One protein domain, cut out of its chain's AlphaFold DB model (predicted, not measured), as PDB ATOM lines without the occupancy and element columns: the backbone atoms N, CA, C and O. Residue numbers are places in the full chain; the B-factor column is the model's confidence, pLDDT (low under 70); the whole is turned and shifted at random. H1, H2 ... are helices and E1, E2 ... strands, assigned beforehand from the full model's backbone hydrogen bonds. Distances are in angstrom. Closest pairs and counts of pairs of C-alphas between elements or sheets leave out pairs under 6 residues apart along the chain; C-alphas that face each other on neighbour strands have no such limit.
ATOM      1  N   ALA A  17      18.661  45.671   3.246       93.81
ATOM      2  CA  ALA A  17      17.513  46.193   2.507       93.81
ATOM      3  C   ALA A  17      17.923  46.957   1.237       93.81
ATOM      4  O   ALA A  17      17.149  47.015   0.284       93.81
ATOM      5  N   ASP A  18      19.121  47.541   1.210       94.44
ATOM      6  CA  ASP A  18      19.660  48.202   0.021       94.44
ATOM      7  C   ASP A  18      20.230  47.187  -0.973       94.44
ATOM      8  O   ASP A  18      19.972  47.319  -2.166       94.44
ATOM      9  N   LEU A  19      20.876  46.115  -0.492       93.62
ATOM     10  CA  LEU A  19      21.294  44.983  -1.333       93.62
ATOM     11  C   LEU A  19      20.127  44.382  -2.129       93.62
ATOM     12  O   LEU A  19      20.301  44.014  -3.288       93.62
ATOM     13  N   ALA A  20      18.933  44.304  -1.534       93.50
ATOM     14  CA  ALA A  20      17.735  43.780  -2.196       93.50
ATOM     15  C   ALA A  20      17.226  44.661  -3.352       93.50
ATOM     16  O   ALA A  20      16.440  44.197  -4.176       93.50
ATOM     17  N   LYS A  21      17.654  45.927  -3.419       94.25
ATOM     18  CA  LYS A  21      17.277  46.870  -4.483       94.25
ATOM     19  C   LYS A  21      18.258  46.852  -5.654       94.25
ATOM     20  O   LYS A  21      17.943  47.433  -6.691       94.25
ATOM     21  N   LEU A  22      19.429  46.230  -5.490       92.88
ATOM     22  CA  LEU A  22      20.455  46.208  -6.526       92.88
ATOM     23  C   LEU A  22      19.998  45.381  -7.733       92.88
ATOM     24  O   LEU A  22      19.419  44.300  -7.567       92.88
ATOM     25  N   PRO A  23      20.252  45.866  -8.959       92.31
ATOM     26  CA  PRO A  23      19.872  45.149 -10.159       92.31
ATOM     27  C   PRO A  23      20.683  43.859 -10.273       92.31
ATOM     28  O   PRO A  23      21.903  43.847 -10.148       92.31
ATOM     29  N   THR A  24      20.004  42.752 -10.567       93.81
ATOM     30  CA  THR A  24      20.692  41.518 -10.957       93.81
ATOM     31  C   THR A  24      20.901  41.538 -12.469       93.81
ATOM     32  O   THR A  24      19.918  41.704 -13.201       93.81
ATOM     33  N   PRO A  25      22.142  41.378 -12.965       92.19
ATOM     34  CA  PRO A  25      22.392  41.327 -14.396       92.19
ATOM     35  C   PRO A  25      21.580  40.207 -15.069       92.19
ATOM     36  O   PRO A  25      21.351  39.157 -14.462       92.19
ATOM     37  N   PRO A  26      21.137  40.396 -16.324       92.69
ATOM     38  CA  PRO A  26      20.376  39.376 -17.027       92.69
ATOM     39  C   PRO A  26      21.225  38.120 -17.246       92.69
ATOM     40  O   PRO A  26      22.409  38.194 -17.581       92.69
ATOM     41  N   ALA A  27      20.599  36.954 -17.092       95.25
ATOM     42  CA  ALA A  27      21.248  35.685 -17.381       95.25
ATOM     43  C   ALA A  27      21.629  35.574 -18.864       95.25
ATOM     44  O   ALA A  27      20.915  36.031 -19.761       95.25
ATOM     45  N   THR A  28      22.757  34.921 -19.113       95.50
ATOM     46  CA  THR A  28      23.258  34.575 -20.445       95.50
ATOM     47  C   THR A  28      23.251  33.056 -20.624       95.50
ATOM     48  O   THR A  28      22.953  32.309 -19.693       95.50
ATOM     49  N   ALA A  29      23.604  32.570 -21.818       96.75
ATOM     50  CA  ALA A  29      23.619  31.135 -22.112       96.75
ATOM     51  C   ALA A  29      24.572  30.322 -21.212       96.75
ATOM     52  O   ALA A  29      24.334  29.139 -20.984       96.75
ATOM     53  N   THR A  30      25.651  30.935 -20.718       96.25
ATOM     54  CA  THR A  30      26.698  30.254 -19.936       96.25
ATOM     55  C   THR A  30      26.820  30.758 -18.503       96.25
ATOM     56  O   THR A  30      27.561  30.172 -17.717       96.25
ATOM     57  N   HIS A  31      26.112  31.826 -18.141       95.56
ATOM     58  CA  HIS A  31      26.212  32.437 -16.825       95.56
ATOM     59  C   HIS A  31      24.837  32.897 -16.350       95.56
ATOM     60  O   HIS A  31      24.189  33.701 -17.018       95.56
ATOM     61  N   ILE A  32      24.419  32.390 -15.192       94.69
ATOM     62  CA  ILE A  32      23.172  32.760 -14.520       94.69
ATOM     63  C   ILE A  32      23.568  33.510 -13.239       94.69
ATOM     64  O   ILE A  32      23.931  32.858 -12.258       94.69
ATOM     65  N   PRO A  33      23.562  34.855 -13.251       94.31
ATOM     66  CA  PRO A  33      23.852  35.656 -12.069       94.31
ATOM     67  C   PRO A  33      22.867  35.361 -10.937       94.31
ATOM     68  O   PRO A  33      21.672  35.168 -11.171       94.31
ATOM     69  N   ILE A  34      23.372  35.361  -9.706       94.25
ATOM     70  CA  ILE A  34      22.565  35.227  -8.492       94.25
ATOM     71  C   ILE A  34      22.492  36.609  -7.830       94.25
ATOM     72  O   ILE A  34      23.541  37.235  -7.660       94.25
ATOM     73  N   PRO A  35      21.300  37.093  -7.430       95.62
ATOM     74  CA  PRO A  35      21.173  38.355  -6.707       95.62
ATOM     75  C   PRO A  35      21.996  38.352  -5.413       95.62
ATOM     76  O   PRO A  35      21.943  37.386  -4.648       95.62
ATOM     77  N   HIS A  36      22.696  39.447  -5.106       96.06
ATOM     78  CA  HIS A  36      23.506  39.541  -3.882       96.06
ATOM     79  C   HIS A  36      22.687  39.305  -2.606       96.06
ATOM     80  O   HIS A  36      23.138  38.591  -1.712       96.06
ATOM     81  N   ALA A  37      21.461  39.838  -2.542       96.00
ATOM     82  CA  ALA A  37      20.557  39.607  -1.417       96.00
ATOM     83  C   ALA A  37      20.224  38.117  -1.229       96.00
ATOM     84  O   ALA A  37      20.265  37.625  -0.105       96.00
ATOM     85  N   ALA A  38      20.002  37.379  -2.322       96.19
ATOM     86  CA  ALA A  38      19.705  35.949  -2.263       96.19
ATOM     87  C   ALA A  38      20.889  35.140  -1.704       96.19
ATOM     88  O   ALA A  38      20.687  34.187  -0.950       96.19
ATOM     89  N   VAL A  39      22.128  35.537  -2.026       95.81
ATOM     90  CA  VAL A  39      23.338  34.924  -1.449       95.81
ATOM     91  C   VAL A  39      23.367  35.115   0.067       95.81
ATOM     92  O   VAL A  39      23.581  34.152   0.800       95.81
ATOM     93  N   VAL A  40      23.122  36.339   0.543       96.25
ATOM     94  CA  VAL A  40      23.135  36.666   1.979       96.25
ATOM     95  C   VAL A  40      22.009  35.950   2.729       96.25
ATOM     96  O   VAL A  40      22.251  35.374   3.789       96.25
ATOM     97  N   GLU A  41      20.794  35.940   2.182       95.69
ATOM     98  CA  GLU A  41      19.643  35.244   2.773       95.69
ATOM     99  C   GLU A  41      19.909  33.742   2.911       95.69
ATOM    100  O   GLU A  41      19.800  33.198   4.011       95.69
ATOM    101  N   THR A  42      20.357  33.099   1.829       96.31
ATOM    102  CA  THR A  42      20.677  31.663   1.824       96.31
ATOM    103  C   THR A  42      21.808  31.340   2.800       96.31
ATOM    104  O   THR A  42      21.792  30.300   3.463       96.31
ATOM    105  N   LEU A  43      22.804  32.226   2.914       95.88
ATOM    106  CA  LEU A  43      23.910  32.074   3.853       95.88
ATOM    107  C   LEU A  43      23.415  32.105   5.302       95.88
ATOM    108  O   LEU A  43      23.747  31.201   6.069       95.88
ATOM    109  N   VAL A  44      22.587  33.085   5.672       95.12
ATOM    110  CA  VAL A  44      22.037  33.186   7.034       95.12
ATOM    111  C   VAL A  44      21.117  32.017   7.361       95.12
ATOM    112  O   VAL A  44      21.233  31.439   8.443       95.12
ATOM    113  N   GLU A  45      20.259  31.609   6.428       95.56
ATOM    114  CA  GLU A  45      19.430  30.411   6.585       95.56
ATOM    115  C   GLU A  45      20.305  29.171   6.839       95.56
ATOM    116  O   GLU A  45      20.117  28.451   7.822       95.56
ATOM    117  N   THR A  46      21.353  28.980   6.037       96.38
ATOM    118  CA  THR A  46      22.277  27.843   6.161       96.38
ATOM    119  C   THR A  46      23.060  27.837   7.482       96.38
ATOM    120  O   THR A  46      23.352  26.760   8.021       96.38
ATOM    121  N   LEU A  47      23.421  29.010   8.013       96.06
ATOM    122  CA  LEU A  47      24.063  29.151   9.324       96.06
ATOM    123  C   LEU A  47      23.088  28.821  10.460       96.06
ATOM    124  O   LEU A  47      23.438  28.062  11.367       96.06
ATOM    125  N   SER A  48      21.841  29.283  10.356       94.00
ATOM    126  CA  SER A  48      20.805  29.025  11.361       94.00
ATOM    127  C   SER A  48      20.523  27.531  11.555       94.00
ATOM    128  O   SER A  48      20.336  27.073  12.683       94.00
ATOM    129  N   HIS A  49      20.611  26.729  10.485       95.75
ATOM    130  CA  HIS A  49      20.460  25.268  10.551       95.75
ATOM    131  C   HIS A  49      21.521  24.596  11.436       95.75
ATOM    132  O   HIS A  49      21.320  23.477  11.909       95.75
ATOM    133  N   ARG A  50      22.658  25.264  11.653       94.75
ATOM    134  CA  ARG A  50      23.763  24.812  12.507       94.75
ATOM    135  C   ARG A  50      23.778  25.496  13.873       94.75
ATOM    136  O   ARG A  50      24.766  25.356  14.580       94.75
ATOM    137  N   GLN A  51      22.708  26.210  14.232       94.94
ATOM    138  CA  GLN A  51      22.631  27.030  15.447       94.94
ATOM    139  C   GLN A  51      23.723  28.111  15.504       94.94
ATOM    140  O   GLN A  51      24.163  28.487  16.580       94.94
ATOM    141  N   ILE A  52      24.148  28.618  14.341       96.19
ATOM    142  CA  ILE A  52      25.103  29.724  14.242       96.19
ATOM    143  C   ILE A  52      24.315  30.998  13.939       96.19
ATOM    144  O   ILE A  52      23.651  31.089  12.901       96.19
ATOM    145  N   GLY A  53      24.370  31.961  14.855       93.56
ATOM    146  CA  GLY A  53      23.729  33.267  14.732       93.56
ATOM    147  C   GLY A  53      24.635  34.294  14.057       93.56
ATOM    148  O   GLY A  53      25.856  34.223  14.170       93.56
ATOM    149  N   VAL A  54      24.033  35.264  13.366       93.56
ATOM    150  CA  VAL A  54      24.717  36.470  12.872       93.56
ATOM    151  C   VAL A  54      24.385  37.611  13.828       93.56
ATOM    152  O   VAL A  54      23.213  37.967  13.957       93.56
ATOM    153  N   VAL A  55      25.394  38.187  14.486       93.94
ATOM    154  CA  VAL A  55      25.207  39.260  15.486       93.94
ATOM    155  C   VAL A  55      25.430  40.655  14.919       93.94
ATOM    156  O   VAL A  55      24.816  41.618  15.376       93.94
ATOM    157  N   ALA A  56      26.292  40.771  13.912       93.50
ATOM    158  CA  ALA A  56      26.543  42.010  13.195       93.50
ATOM    159  C   ALA A  56      26.880  41.704  11.738       93.50
ATOM    160  O   ALA A  56      27.447  40.657  11.422       93.50
ATOM    161  N   GLU A  57      26.529  42.631  10.855       94.88
ATOM    162  CA  GLU A  57      26.827  42.529   9.437       94.88
ATOM    163  C   GLU A  57      27.083  43.900   8.830       94.88
ATOM    164  O   GLU A  57      26.431  44.890   9.171       94.88
ATOM    165  N   GLU A  58      28.031  43.951   7.902       95.88
ATOM    166  CA  GLU A  58      28.304  45.137   7.108       95.88
ATOM    167  C   GLU A  58      28.517  44.730   5.657       95.88
ATOM    168  O   GLU A  58      29.243  43.775   5.377       95.88
ATOM    169  N   PHE A  59      27.921  45.487   4.738       96.94
ATOM    170  CA  PHE A  59      28.038  45.244   3.307       96.94
ATOM    171  C   PHE A  59      28.523  46.488   2.576       96.94
ATOM    172  O   PHE A  59      28.248  47.619   2.982       96.94
ATOM    173  N   ALA A  60      29.208  46.271   1.464       96.94
ATOM    174  CA  ALA A  60      29.512  47.294   0.478       96.94
ATOM    175  C   ALA A  60      29.489  46.687  -0.918       96.94
ATOM    176  O   ALA A  60      29.629  45.475  -1.088       96.94
ATOM    177  N   VAL A  61      29.352  47.554  -1.911       95.94
ATOM    178  CA  VAL A  61      29.463  47.178  -3.317       95.94
ATOM    179  C   VAL A  61      30.474  48.051  -4.034       95.94
ATOM    180  O   VAL A  61      30.747  49.184  -3.621       95.94
ATOM    181  N   SER A  62      31.044  47.513  -5.104       94.38
ATOM    182  CA  SER A  62      31.852  48.278  -6.048       94.38
ATOM    183  C   SER A  62      31.042  49.420  -6.680       94.38
ATOM    184  O   SER A  62      29.813  49.444  -6.640       94.38
ATOM    185  N   ASN A  63      31.734  50.392  -7.284       92.19
ATOM    186  CA  ASN A  63      31.086  51.532  -7.953       92.19
ATOM    187  C   ASN A  63      30.146  51.120  -9.100       92.19
ATOM    188  O   ASN A  63      29.243  51.874  -9.441       92.19
ATOM    189  N   ASP A  64      30.398  49.971  -9.724       91.88
ATOM    190  CA  ASP A  64      29.578  49.387 -10.789       91.88
ATOM    191  C   ASP A  64      28.543  48.378 -10.267       91.88
ATOM    192  O   ASP A  64      27.856  47.749 -11.068       91.88
ATOM    193  N   GLU A  65      28.432  48.228  -8.942       90.50
ATOM    194  CA  GLU A  65      27.490  47.346  -8.240       90.50
ATOM    195  C   GLU A  65      27.636  45.848  -8.566       90.50
ATOM    196  O   GLU A  65      26.808  45.045  -8.141       90.50
ATOM    197  N   MET A  66      28.681  45.450  -9.300       90.81
ATOM    198  CA  MET A  66      28.868  44.064  -9.747       90.81
ATOM    199  C   MET A  66      29.534  43.175  -8.695       90.81
ATOM    200  O   MET A  66      29.366  41.953  -8.716       90.81
ATOM    201  N   GLU A  67      30.301  43.768  -7.784       92.94
ATOM    202  CA  GLU A  67      30.991  43.062  -6.713       92.94
ATOM    203  C   GLU A  67      30.389  43.459  -5.369       92.94
ATOM    204  O   GLU A  67      30.299  44.642  -5.040       92.94
ATOM    205  N   MET A  68      30.016  42.460  -4.570       95.12
ATOM    206  CA  MET A  68      29.542  42.651  -3.204       95.12
ATOM    207  C   MET A  68      30.565  42.101  -2.216       95.12
ATOM    208  O   MET A  68      31.037  40.971  -2.344       95.12
ATOM    209  N   PHE A  69      30.868  42.913  -1.211       96.31
ATOM    210  CA  PHE A  69      31.716  42.576  -0.081       96.31
ATOM    211  C   PHE A  69      30.861  42.576   1.181       96.31
ATOM    212  O   PHE A  69      30.060  43.489   1.391       96.31
ATOM    213  N   GLY A  70      31.050  41.572   2.033       95.06
ATOM    214  CA  GLY A  70      30.329  41.450   3.291       95.06
ATOM    215  C   GLY A  70      31.221  40.902   4.392       95.06
ATOM    216  O   GLY A  70      32.001  39.979   4.155       95.06
ATOM    217  N   VAL A  71      31.093  41.460   5.590       95.50
ATOM    218  CA  VAL A  71      31.643  40.883   6.823       95.50
ATOM    219  C   VAL A  71      30.491  40.573   7.765       95.50
ATOM    220  O   VAL A  71      29.532  41.340   7.846       95.50
ATOM    221  N   LEU A  72      30.574  39.427   8.433       94.62
ATOM    222  CA  LEU A  72      29.579  38.971   9.388       94.62
ATOM    223  C   LEU A  72      30.303  38.541  10.653       94.62
ATOM    224  O   LEU A  72      31.229  37.731  10.586       94.62
ATOM    225  N   ASP A  73      29.837  39.041  11.785       94.25
ATOM    226  CA  ASP A  73      30.241  38.528  13.083       94.25
ATOM    227  C   ASP A  73      29.245  37.450  13.503       94.25
ATOM    228  O   ASP A  73      28.025  37.625  13.393       94.25
ATOM    229  N   LEU A  74      29.776  36.313  13.947       93.81
ATOM    230  CA  LEU A  74      29.007  35.104  14.217       93.81
ATOM    231  C   LEU A  74      29.057  34.736  15.700       93.81
ATOM    232  O   LEU A  74      30.067  34.954  16.368       93.81
ATOM    233  N   GLU A  75      27.988  34.114  16.185       91.94
ATOM    234  CA  GLU A  75      27.923  33.497  17.512       91.94
ATOM    235  C   GLU A  75      27.415  32.050  17.426       91.94
ATOM    236  O   GLU A  75      26.678  31.698  16.503       91.94
ATOM    237  N   THR A  76      27.839  31.210  18.373       85.00
ATOM    238  CA  THR A  76      27.519  29.771  18.461       85.00
ATOM    239  C   THR A  76      26.976  29.418  19.831       85.00
ATOM    240  O   THR A  76      27.592  29.905  20.811       85.00
TER     241      THR A  76
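Overview. This is residues 17 to 76 of the 76 residues of an uncharacterized protein of Nitrospirae bacterium (UniProt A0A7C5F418). A long hairpin of two strands, E1 and E2, forms a narrow bowed wall, and a single helix, H1, runs lengthwise over one face of it. Before the helix, residues 17 to 35 make a long open loop that runs out past the first residue of H1, turns near Ala 29 and comes back to the helix. The printed part has 60 residues, with one named helix and two named strands in the order H1, E1, E2 along the chain; the sheet has the order E1 - E2 and is antiparallel. The class is mixed, helices and strands, with 13 residues in the named helix and 17 in the named strands. The whole is loose, with a radius of gyration of the C-alphas of 13.2 A, and elongated, spanning 40 by 24 by 16 A.

Arrangement. Strand E1, residues 53 to 61, and strand E2, residues 68 to 75, are antiparallel neighbours and a hairpin, with 167 degrees between their N-to-C directions. At one end of the pair N 53 and O 75 are within hydrogen-bond range at 2.8 A, and near the other end N 69 and O 60 are within range at 2.8 A. E1 bends by 64 degrees at residue 56, and the C-alphas of residues 55 and 56 face that of residue 73 at 5.6 A and 5.1 A. Helix H1, residues 36 to 48, has 3 pairs of C-alphas within 8 A of E1. The closest C-alphas of H1 and E1 are those of Leu 47 and Gly 53, 6.8 A apart. The closest C-alphas of H1 and E2 are those of His 36 and Met 68, also 6.8 A apart. In H1 every O i to N i+4 pair is within hydrogen-bond range.

Along the chain. E1 runs 23.5 A from its first to its last C-alpha, starting at C-alpha 53 at (23.729, 33.267, 14.732). E2 runs 22.7 A and ends with C-alpha 75 at (27.923, 33.497, 17.512). H1 begins with C-alpha 36 at (23.506, 39.541, -3.882) and is 18.7 A long. Residues 17 to 35 hold no named element, and their C-alphas lie 7 to 23 A from the mean of all C-alphas.

Size, cuts and confidence. The two C-alphas farthest apart are those of Ala 29 and Thr 76, the chain's last residue, at 40.8 A. The printed part has no cut. The link from H1 to E1, 4 residues, is tight, and the link from E1 to E2, 6 residues, is short. The mean pLDDT of the printed part is 94.5, and no printed residue is under 70.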